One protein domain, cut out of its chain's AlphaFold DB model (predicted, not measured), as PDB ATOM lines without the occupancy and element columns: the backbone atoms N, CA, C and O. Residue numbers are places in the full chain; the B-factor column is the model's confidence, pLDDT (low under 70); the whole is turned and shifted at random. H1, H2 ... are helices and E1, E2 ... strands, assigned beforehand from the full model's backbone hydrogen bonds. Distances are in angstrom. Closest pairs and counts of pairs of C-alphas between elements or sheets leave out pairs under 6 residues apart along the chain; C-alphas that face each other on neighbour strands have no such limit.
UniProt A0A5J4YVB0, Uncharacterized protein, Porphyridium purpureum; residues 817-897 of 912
ATOM      1  N   TYR A 817     175.351 177.495 243.988       50.62
ATOM      2  CA  TYR A 817     176.310 178.068 243.036       50.62
ATOM      3  C   TYR A 817     175.639 178.538 241.747       50.62
ATOM      4  O   TYR A 817     176.075 179.543 241.187       50.62
ATOM      5  N   VAL A 818     174.562 177.877 241.308       58.62
ATOM      6  CA  VAL A 818     173.716 178.375 240.211       58.62
ATOM      7  C   VAL A 818     173.066 179.697 240.626       58.62
ATOM      8  O   VAL A 818     173.291 180.703 239.968       58.62
ATOM      9  N   ILE A 819     172.396 179.743 241.781       63.94
ATOM     10  CA  ILE A 819     171.770 180.942 242.355       63.94
ATOM     11  C   ILE A 819     172.786 182.079 242.544       63.94
ATOM     12  O   ILE A 819     172.489 183.224 242.218       63.94
ATOM     13  N   ASN A 820     173.994 181.813 243.049       55.91
ATOM     14  CA  ASN A 820     175.003 182.864 243.219       55.91
ATOM     15  C   ASN A 820     175.632 183.305 241.880       55.91
ATOM     16  O   ASN A 820     175.968 184.481 241.722       55.91
ATOM     17  N   ALA A 821     175.739 182.421 240.882       59.31
ATOM     18  CA  ALA A 821     176.086 182.813 239.516       59.31
ATOM     19  C   ALA A 821     174.969 183.642 238.854       59.31
ATOM     20  O   ALA A 821     175.268 184.630 238.187       59.31
ATOM     21  N   GLU A 822     173.701 183.299 239.081       65.62
ATOM     22  CA  GLU A 822     172.538 184.042 238.592       65.62
ATOM     23  C   GLU A 822     172.397 185.408 239.264       65.62
ATOM     24  O   GLU A 822     172.160 186.377 238.557       65.62
ATOM     25  N   LYS A 823     172.635 185.537 240.576       69.31
ATOM     26  CA  LYS A 823     172.693 186.842 241.262       69.31
ATOM     27  C   LYS A 823     173.786 187.743 240.688       69.31
ATOM     28  O   LYS A 823     173.527 188.906 240.404       69.31
ATOM     29  N   ARG A 824     174.997 187.213 240.465       68.50
ATOM     30  CA  ARG A 824     176.087 187.976 239.824       68.50
ATOM     31  C   ARG A 824     175.760 188.340 238.380       68.50
ATOM     32  O   ARG A 824     176.064 189.447 237.952       68.50
ATOM     33  N   LYS A 825     175.092 187.444 237.645       74.56
ATOM     34  CA  LYS A 825     174.577 187.733 236.303       74.56
ATOM     35  C   LYS A 825     173.501 188.820 236.336       74.56
ATOM     36  O   LYS A 825     173.574 189.717 235.518       74.56
ATOM     37  N   GLN A 826     172.556 188.775 237.273       76.75
ATOM     38  CA  GLN A 826     171.511 189.789 237.452       76.75
ATOM     39  C   GLN A 826     172.119 191.148 237.800       76.75
ATOM     40  O   GLN A 826     171.820 192.115 237.114       76.75
ATOM     41  N   ALA A 827     173.052 191.213 238.755       71.94
ATOM     42  CA  ALA A 827     173.786 192.441 239.062       71.94
ATOM     43  C   ALA A 827     174.546 192.983 237.836       71.94
ATOM     44  O   ALA A 827     174.538 194.185 237.586       71.94
ATOM     45  N   MET A 828     175.158 192.112 237.025       69.94
ATOM     46  CA  MET A 828     175.813 192.525 235.780       69.94
ATOM     47  C   MET A 828     174.827 192.955 234.688       69.94
ATOM     48  O   MET A 828     175.084 193.947 234.016       69.94
ATOM     49  N   ASP A 829     173.696 192.270 234.524       77.94
ATOM     50  CA  ASP A 829     172.641 192.641 233.576       77.94
ATOM     51  C   ASP A 829     171.979 193.978 233.993       77.94
ATOM     52  O   ASP A 829     171.671 194.802 233.133       77.94
ATOM     53  N   GLU A 830     171.827 194.250 235.297       85.00
ATOM     54  CA  GLU A 830     171.353 195.527 235.858       85.00
ATOM     55  C   GLU A 830     172.363 196.668 235.674       85.00
ATOM     56  O   GLU A 830     171.971 197.786 235.330       85.00
ATOM     57  N   ILE A 831     173.658 196.401 235.862       79.44
ATOM     58  CA  ILE A 831     174.747 197.362 235.630       79.44
ATOM     59  C   ILE A 831     174.903 197.661 234.131       79.44
ATOM     60  O   ILE A 831     175.073 198.818 233.747       79.44
ATOM     61  N   LEU A 832     174.753 196.661 233.258       77.12
ATOM     62  CA  LEU A 832     174.743 196.847 231.803       77.12
ATOM     63  C   LEU A 832     173.475 197.571 231.319       77.12
ATOM     64  O   LEU A 832     173.565 198.408 230.424       77.12
ATOM     65  N   ALA A 833     172.316 197.354 231.948       86.81
ATOM     66  CA  ALA A 833     171.112 198.157 231.706       86.81
ATOM     67  C   ALA A 833     171.250 199.622 232.179       86.81
ATOM     68  O   ALA A 833     170.507 200.496 231.728       86.81
ATOM     69  N   GLN A 834     172.214 199.908 233.061       86.25
ATOM     70  CA  GLN A 834     172.588 201.256 233.497       86.25
ATOM     71  C   GLN A 834     173.774 201.849 232.707       86.25
ATOM     72  O   GLN A 834     174.014 203.050 232.801       86.25
ATOM     73  N   ALA A 835     174.462 201.078 231.853       80.94
ATOM     74  CA  ALA A 835     175.672 201.510 231.137       80.94
ATOM     75  C   ALA A 835     175.477 202.705 230.180       80.94
ATOM     76  O   ALA A 835     176.393 203.505 229.964       80.94
ATOM     77  N   ASP A 836     174.272 202.893 229.638       83.81
ATOM     78  CA  ASP A 836     173.952 204.100 228.865       83.81
ATOM     79  C   ASP A 836     173.948 205.369 229.736       83.81
ATOM     80  O   ASP A 836     174.293 206.445 229.238       83.81
ATOM     81  N   GLN A 837     173.626 205.236 231.030       90.00
ATOM     82  CA  GLN A 837     173.553 206.323 232.013       90.00
ATOM     83  C   GLN A 837     174.938 206.724 232.547       90.00
ATOM     84  O   GLN A 837     175.165 207.910 232.782       90.00
ATOM     85  N   PHE A 838     175.868 205.769 232.681       90.31
ATOM     86  CA  PHE A 838     177.245 206.039 233.113       90.31
ATOM     87  C   PHE A 838     178.027 206.862 232.078       90.31
ATOM     88  O   PHE A 838     177.908 206.668 230.864       90.31
ATOM     89  N   GLN A 839     178.852 207.791 232.543       91.94
ATOM     90  CA  GLN A 839     179.769 208.595 231.738       91.94
ATOM     91  C   GLN A 839     181.156 207.942 231.658       91.94
ATOM     92  O   GLN A 839     181.497 207.057 232.436       91.94
ATOM     93  N   ASP A 840     181.953 208.355 230.671       92.00
ATOM     94  CA  ASP A 840     183.318 207.848 230.507       92.00
ATOM     95  C   ASP A 840     184.175 208.258 231.715       92.00
ATOM     96  O   ASP A 840     184.372 209.449 231.961       92.00
ATOM     97  N   GLY A 841     184.645 207.276 232.483       88.12
ATOM     98  CA  GLY A 841     185.361 207.477 233.740       88.12
ATOM     99  C   GLY A 841     184.545 207.283 235.026       88.12
ATOM    100  O   GLY A 841     185.144 207.360 236.101       88.12
ATOM    101  N   ASP A 842     183.235 207.014 234.953       93.06
ATOM    102  CA  ASP A 842     182.404 206.776 236.145       93.06
ATOM    103  C   ASP A 842     182.864 205.536 236.932       93.06
ATOM    104  O   ASP A 842     183.298 204.533 236.363       93.06
ATOM    105  N   LEU A 843     182.742 205.597 238.259       92.31
ATOM    106  CA  LEU A 843     183.037 204.484 239.159       92.31
ATOM    107  C   LEU A 843     181.778 203.652 239.406       92.31
ATOM    108  O   LEU A 843     180.749 204.189 239.815       92.31
ATOM    109  N   VAL A 844     181.880 202.343 239.193       91.31
ATOM    110  CA  VAL A 844     180.791 201.381 239.370       91.31
ATOM    111  C   VAL A 844     181.278 200.242 240.260       91.31
ATOM    112  O   VAL A 844     182.289 199.600 239.976       91.31
ATOM    113  N   GLU A 845     180.558 199.988 241.348       88.25
ATOM    114  CA  GLU A 845     180.793 198.829 242.208       88.25
ATOM    115  C   GLU A 845     180.239 197.566 241.533       88.25
ATOM    116  O   GLU A 845     179.055 197.494 241.203       88.25
ATOM    117  N   ILE A 846     181.092 196.563 241.323       83.25
ATOM    118  CA  ILE A 846     180.748 195.307 240.651       83.25
ATOM    119  C   ILE A 846     181.035 194.131 241.597       83.25
ATOM    120  O   ILE A 846     182.179 193.985 242.031       83.25
ATOM    121  N   PRO A 847     180.044 193.270 241.908       73.88
ATOM    122  CA  PRO A 847     180.272 192.090 242.734       73.88
ATOM    123  C   PRO A 847     181.174 191.085 242.010       73.88
ATOM    124  O   PRO A 847     180.941 190.724 240.853       73.88
ATOM    125  N   ASP A 848     182.206 190.629 242.707       76.00
ATOM    126  CA  ASP A 848     183.288 189.820 242.156       76.00
ATOM    127  C   ASP A 848     183.008 188.289 242.218       76.00
ATOM    128  O   ASP A 848     181.893 187.861 242.547       76.00
ATOM    129  N   PRO A 849     183.971 187.413 241.851       53.69
ATOM    130  CA  PRO A 849     183.800 185.957 241.920       53.69
ATOM    131  C   PRO A 849     183.568 185.367 243.319       53.69
ATOM    132  O   PRO A 849     183.023 184.262 243.395       53.69
ATOM    133  N   ASP A 850     183.914 186.082 244.389       60.44
ATOM    134  CA  ASP A 850     183.714 185.664 245.783       60.44
ATOM    135  C   ASP A 850     182.448 186.325 246.379       60.44
ATOM    136  O   ASP A 850     181.807 185.765 247.266       60.44
ATOM    137  N   GLY A 851     182.004 187.448 245.803       60.69
ATOM    138  CA  GLY A 851     180.803 188.202 246.176       60.69
ATOM    139  C   GLY A 851     181.088 189.574 246.794       60.69
ATOM    140  O   GLY A 851     180.146 190.239 247.224       60.69
ATOM    141  N   GLU A 852     182.349 190.004 246.833       73.69
ATOM    142  CA  GLU A 852     182.755 191.312 247.350       73.69
ATOM    143  C   GLU A 852     182.608 192.394 246.269       73.69
ATOM    144  O   GLU A 852     182.791 192.138 245.076       73.69
ATOM    145  N   MET A 853     182.250 193.619 246.665       78.62
ATOM    146  CA  MET A 853     182.028 194.724 245.724       78.62
ATOM    147  C   MET A 853     183.371 195.339 245.307       78.62
ATOM    148  O   MET A 853     183.988 196.078 246.071       78.62
ATOM    149  N   GLN A 854     183.826 195.059 244.085       83.25
ATOM    150  CA  GLN A 854     185.036 195.659 243.524       83.25
ATOM    151  C   GLN A 854     184.710 196.913 242.713       83.25
ATOM    152  O   GLN A 854     183.890 196.890 241.794       83.25
ATOM    153  N   LEU A 855     185.398 198.009 243.023       89.75
ATOM    154  CA  LEU A 855     185.244 199.284 242.334       89.75
ATOM    155  C   LEU A 855     185.949 199.243 240.965       89.75
ATOM    156  O   LEU A 855     187.170 199.081 240.882       89.75
ATOM    157  N   MET A 856     185.188 199.383 239.879       89.94
ATOM    158  CA  MET A 856     185.702 199.393 238.505       89.94
ATOM    159  C   MET A 856     185.298 200.677 237.774       89.94
ATOM    160  O   MET A 856     184.229 201.234 238.011       89.94
ATOM    161  N   ARG A 857     186.161 201.162 236.878       92.62
ATOM    162  CA  ARG A 857     185.917 202.361 236.071       92.62
ATOM    163  C   ARG A 857     185.227 201.984 234.766       92.62
ATOM    164  O   ARG A 857     185.763 201.181 234.001       92.62
ATOM    165  N   PHE A 858     184.082 202.600 234.499       92.25
ATOM    166  CA  PHE A 858     183.382 202.493 233.227       92.25
ATOM    167  C   PHE A 858     184.102 203.296 232.130       92.25
ATOM    168  O   PHE A 858     184.494 204.442 232.335       92.25
ATOM    169  N   MET A 859     184.267 202.689 230.956       89.75
ATOM    170  CA  MET A 859     185.041 203.189 229.820       89.75
ATOM    171  C   MET A 859     184.160 203.174 228.563       89.75
ATOM    172  O   MET A 859     183.993 202.144 227.897       89.75
ATOM    173  N   LYS A 860     183.557 204.321 228.245       88.00
ATOM    174  CA  LYS A 860     182.444 204.430 227.292       88.00
ATOM    175  C   LYS A 860     182.935 204.281 225.847       88.00
ATOM    176  O   LYS A 860     183.915 204.887 225.426       88.00
ATOM    177  N   GLY A 861     182.227 203.476 225.055       85.38
ATOM    178  CA  GLY A 861     182.582 203.211 223.653       85.38
ATOM    179  C   GLY A 861     183.620 202.102 223.442       85.38
ATOM    180  O   GLY A 861     184.035 201.869 222.304       85.38
ATOM    181  N   ARG A 862     184.014 201.378 224.499       83.44
ATOM    182  CA  ARG A 862     184.656 200.062 224.358       83.44
ATOM    183  C   ARG A 862     183.646 198.993 223.894       83.44
ATOM    184  O   ARG A 862     182.441 199.230 223.949       83.44
ATOM    185  N   PRO A 863     184.105 197.825 223.402       78.25
ATOM    186  CA  PRO A 863     183.215 196.714 223.067       78.25
ATOM    187  C   PRO A 863     182.488 196.161 224.299       78.25
ATOM    188  O   PRO A 863     183.078 196.106 225.374       78.25
ATOM    189  N   ALA A 864     181.265 195.660 224.102       63.69
ATOM    190  CA  ALA A 864     180.467 195.013 225.144       63.69
ATOM    191  C   ALA A 864     181.233 193.887 225.864       63.69
ATOM    192  O   ALA A 864     181.722 192.949 225.225       63.69
ATOM    193  N   GLY A 865     181.326 193.980 227.192       65.94
ATOM    194  CA  GLY A 865     182.138 193.104 228.039       65.94
ATOM    195  C   GLY A 865     183.604 193.540 228.184       65.94
ATOM    196  O   GLY A 865     184.421 192.757 228.667       65.94
ATOM    197  N   GLN A 866     183.953 194.759 227.758       77.56
ATOM    198  CA  GLN A 866     185.261 195.398 227.980       77.56
ATOM    199  C   GLN A 866     185.137 196.839 228.502       77.56
ATOM    200  O   GLN A 866     186.153 197.522 228.644       77.56
ATOM    201  N   GLU A 867     183.924 197.316 228.797       82.69
ATOM    202  CA  GLU A 867     183.685 198.673 229.298       82.69
ATOM    203  C   GLU A 867     184.102 198.891 230.758       82.69
ATOM    204  O   GLU A 867     183.938 199.999 231.238       82.69
ATOM    205  N   PHE A 868     184.648 197.900 231.469       86.38
ATOM    206  CA  PHE A 868     185.069 198.058 232.866       86.38
ATOM    207  C   PHE A 868     186.552 197.718 233.052       86.38
ATOM    208  O   PHE A 868     186.957 196.573 232.851       86.38
ATOM    209  N   ASP A 869     187.347 198.708 233.465       88.56
ATOM    210  CA  ASP A 869     188.717 198.509 233.955       88.56
ATOM    211  C   ASP A 869     188.720 198.439 235.488       88.56
ATOM    212  O   ASP A 869     188.022 199.207 236.151       88.56
ATOM    213  N   LYS A 870     189.545 197.565 236.078       86.44
ATOM    214  CA  LYS A 870     189.776 197.595 237.530       86.44
ATOM    215  C   LYS A 870     190.472 198.895 237.919       86.44
ATOM    216  O   LYS A 870     191.523 199.203 237.364       86.44
ATOM    217  N   VAL A 871     189.927 199.603 238.906       87.56
ATOM    218  CA  VAL A 871     190.612 200.749 239.514       87.56
ATOM    219  C   VAL A 871     191.752 200.209 240.371       87.56
ATOM    220  O   VAL A 871     191.535 199.366 241.241       87.56
ATOM    221  N   THR A 872     192.979 200.652 240.112       84.88
ATOM    222  CA  THR A 872     194.130 200.273 240.947       84.88
ATOM    223  C   THR A 872     194.058 200.932 242.329       84.88
ATOM    224  O   THR A 872     193.398 201.955 242.502       84.88
ATOM    225  N   ALA A 873     194.759 200.386 243.331       75.94
ATOM    226  CA  ALA A 873     194.860 201.031 244.647       75.94
ATOM    227  C   ALA A 873     195.465 202.446 244.541       75.94
ATOM    228  O   ALA A 873     194.980 203.375 245.190       75.94
ATOM    229  N   GLU A 874     196.448 202.622 243.646       76.50
ATOM    230  CA  GLU A 874     196.977 203.935 243.270       76.50
ATOM    231  C   GLU A 874     195.878 204.864 242.756       76.50
ATOM    232  O   GLU A 874     195.826 206.002 243.191       76.50
ATOM    233  N   GLU A 875     194.974 204.410 241.884       78.94
ATOM    234  CA  GLU A 875     193.883 205.234 241.349       78.94
ATOM    235  C   GLU A 875     192.713 205.448 242.312       78.94
ATOM    236  O   GLU A 875     192.032 206.455 242.182       78.94
ATOM    237  N   MET A 876     192.469 204.568 243.288       79.38
ATOM    238  CA  MET A 876     191.503 204.851 244.362       79.38
ATOM    239  C   MET A 876     192.043 205.957 245.274       79.38
ATOM    240  O   MET A 876     191.360 206.954 245.526       79.38
ATOM    241  N   ALA A 877     193.315 205.842 245.677       77.19
ATOM    242  CA  ALA A 877     194.036 206.928 246.334       77.19
ATOM    243  C   ALA A 877     194.107 208.180 245.436       77.19
ATOM    244  O   ALA A 877     194.012 209.297 245.946       77.19
ATOM    245  N   SER A 878     194.193 207.990 244.110       75.62
ATOM    246  CA  SER A 878     194.161 209.041 243.086       75.62
ATOM    247  C   SER A 878     192.756 209.392 242.538       75.62
ATOM    248  O   SER A 878     192.602 209.886 241.414       75.62
ATOM    249  N   MET A 879     191.722 209.117 243.334       79.25
ATOM    250  CA  MET A 879     190.379 209.693 243.212       79.25
ATOM    251  C   MET A 879     189.871 210.185 244.581       79.25
ATOM    252  O   MET A 879     188.680 210.441 244.760       79.25
ATOM    253  N   GLY A 880     190.774 210.326 245.558       79.31
ATOM    254  CA  GLY A 880     190.461 210.790 246.906       79.31
ATOM    255  C   GLY A 880     189.657 209.823 247.781       79.31
ATOM    256  O   GLY A 880     189.109 210.258 248.799       79.31
ATOM    257  N   VAL A 881     189.583 208.534 247.422       76.12
ATOM    258  CA  VAL A 881     188.912 207.508 248.235       76.12
ATOM    259  C   VAL A 881     189.654 207.379 249.565       76.12
ATOM    260  O   VAL A 881     190.799 206.929 249.625       76.12
ATOM    261  N   ARG A 882     189.011 207.808 250.655       66.81
ATOM    262  CA  ARG A 882     189.570 207.696 252.003       66.81
ATOM    263  C   ARG A 882     189.282 206.313 252.566       66.81
ATOM    264  O   ARG A 882     188.199 206.074 253.081       66.81
ATOM    265  N   PHE A 883     190.288 205.452 252.513       67.19
ATOM    266  CA  PHE A 883     190.359 204.230 253.308       67.19
ATOM    267  C   PHE A 883     190.139 204.555 254.796       67.19
ATOM    268  O   PHE A 883     190.919 205.317 255.382       67.19
ATOM    269  N   GLU A 884     189.059 204.045 255.394       59.28
ATOM    270  CA  GLU A 884     188.634 204.439 256.745       59.28
ATOM    271  C   GLU A 884     189.425 203.719 257.848       59.28
ATOM    272  O   GLU A 884     189.577 204.258 258.947       59.28
ATOM    273  N   SER A 885     189.980 202.536 257.562       64.69
ATOM    274  CA  SER A 885     190.825 201.787 258.493       64.69
ATOM    275  C   SER A 885     192.330 201.961 258.211       64.69
ATOM    276  O   SER A 885     192.757 202.018 257.054       64.69
ATOM    277  N   PRO A 886     193.189 201.956 259.253       53.22
ATOM    278  CA  PRO A 886     194.644 201.916 259.078       53.22
ATOM    279  C   PRO A 886     195.144 200.672 258.322       53.22
ATOM    280  O   PRO A 886     196.190 200.722 257.683       53.22
ATOM    281  N   SER A 887     194.396 199.566 258.374       53.94
ATOM    282  CA  SER A 887     194.670 198.324 257.637       53.94
ATOM    283  C   SER A 887     194.583 198.514 256.122       53.94
ATOM    284  O   SER A 887     195.511 198.149 255.406       53.94
ATOM    285  N   GLU A 888     193.515 199.142 255.630       54.59
ATOM    286  CA  GLU A 888     193.357 199.451 254.203       54.59
ATOM    287  C   GLU A 888     194.421 200.456 253.730       54.59
ATOM    288  O   GLU A 888     194.973 200.312 252.641       54.59
ATOM    289  N   GLN A 889     194.769 201.438 254.574       60.28
ATOM    290  CA  GLN A 889     195.840 202.401 254.289       60.28
ATOM    291  C   GLN A 889     197.219 201.726 254.171       60.28
ATOM    292  O   GLN A 889     198.006 202.116 253.309       60.28
ATOM    293  N   HIS A 890     197.505 200.699 254.984       54.78
ATOM    294  CA  HIS A 890     198.742 199.915 254.879       54.78
ATOM    295  C   HIS A 890     198.789 199.121 253.569       54.78
ATOM    296  O   HIS A 890     199.745 199.253 252.809       54.78
ATOM    297  N   VAL A 891     197.721 198.376 253.260       54.06
ATOM    298  CA  VAL A 891     197.614 197.577 252.025       54.06
ATOM    299  C   VAL A 891     197.728 198.459 250.776       54.06
ATOM    300  O   VAL A 891     198.392 198.078 249.814       54.06
ATOM    301  N   ALA A 892     197.151 199.666 250.788       53.53
ATOM    302  CA  ALA A 892     197.280 200.620 249.688       53.53
ATOM    303  C   ALA A 892     198.712 201.171 249.524       53.53
ATOM    304  O   ALA A 892     199.186 201.304 248.395       53.53
ATOM    305  N   ALA A 893     199.419 201.467 250.621       52.91
ATOM    306  CA  ALA A 893     200.809 201.941 250.581       52.91
ATOM    307  C   ALA A 893     201.794 200.848 250.119       52.91
ATOM    308  O   ALA A 893     202.745 201.122 249.383       52.91
ATOM    309  N   GLU A 894     201.532 199.607 250.522       48.53
ATOM    310  CA  GLU A 894     202.303 198.415 250.179       48.53
ATOM    311  C   GLU A 894     202.102 198.020 248.706       48.53
ATOM    312  O   GLU A 894     203.075 197.827 247.976       48.53
ATOM    313  N   ALA A 895     200.856 198.048 248.214       46.19
ATOM    314  CA  ALA A 895     200.533 197.852 246.798       46.19
ATOM    315  C   ALA A 895     201.113 198.943 245.872       46.19
ATOM    316  O   ALA A 895     201.369 198.668 244.701       46.19
ATOM    317  N   ALA A 896     201.348 200.155 246.390       47.19
ATOM    318  CA  ALA A 896     202.012 201.256 245.683       47.19
ATOM    319  C   ALA A 896     203.557 201.231 245.797       47.19
ATOM    320  O   ALA A 896     204.231 202.141 245.311       47.19
ATOM    321  N   GLY A 897     204.142 200.215 246.448       40.44
ATOM    322  CA  GLY A 897     205.595 200.011 246.518       40.44
ATOM    323  C   GLY A 897     206.375 201.076 247.304       40.44
ATOM    324  O   GLY A 897     207.566 201.271 247.053       40.44
TER     325      GLY A 897
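What this domain is: This is residues 817 to 897 of the 912 residues of an uncharacterized protein of Porphyridium purpureum (UniProt A0A5J4YVB0). A small sheet of three strands, E1, E2 and E3, makes the middle, with the long helix H1 beyond its E1 edge and the two short helices H2 and H3, which touch each other, at the far end from H1. The parts are loosely joined: H1 only grazes the sheet, and H3 is apart from each of its strands. The printed part has 81 residues, with three named helices and three named strands in the order H1, E1, E2, E3, H2, H3; the sheet's order is E1, E2, E3, antiparallel throughout, and the class is mixed, helices and strands. The whole is only just loose, close to compact, with a radius of gyration of the C-alphas of 14.4 A and spans of 35 by 32 by 19 A.

Where its parts are: H1 is residues 817 to 834, 25.3 A from first to last C-alpha, and begins with C-alpha 817 at (176.310, 178.068, 243.036). E1, residues 843 to 847, is 13.2 A long. E2, residues 853 to 858, is 14.8 A long, with C-alpha 853 at (182.028, 194.724, 245.724). E3 is residues 868 to 870, 6.6 A long. H2 is residues 873 to 877, 6.2 A long. H3, residues 886 to 895, is 14.2 A long and ends with C-alpha 895 at (200.533, 197.852, 246.798).

How they stand to each other: E1, E2 and E3 form a meander, each strand the antiparallel neighbour of the one before. H1 only grazes this sheet, with its residues 823 to 831; its closest C-alphas to E1 are those of Arg 824 and Pro 847, 6.6 A apart. E1 and E2 are a hairpin, with 139 degrees between their directions; N 844 and O 856 are 2.9 A apart and N 854 and O 846 are 2.8 A apart, within hydrogen-bond range. E2 and E3 are also a hairpin, at 124 degrees, with N 857 and O 869 2.8 A apart, within range. E1 and E3 are the edge strands. H2 follows E3 over a tight link and is not on the sheet, but only just, with 4 pairs of C-alphas within 10 A. H2 and H3 touch, their closest C-alphas being those of Ala 873 and Ala 892, 5.6 A apart. H1 is apart from H2 and from H3. In H1, H2 and H3 every O i to N i+4 pair is within hydrogen-bond range.

The domain as a whole: The two C-alphas farthest apart are those of Ile 819 and Gly 897, at 39.1 A. The printed part has no cut. The links E1 to E2 and E3 to H2 are tight, the others are short, and no link is long. The mean pLDDT of the printed part is 74.0; residues 817 to 824, 828, 849 to 851, 864 to 865 and 882 to 897 are under 70, and the mean of H3 is 53.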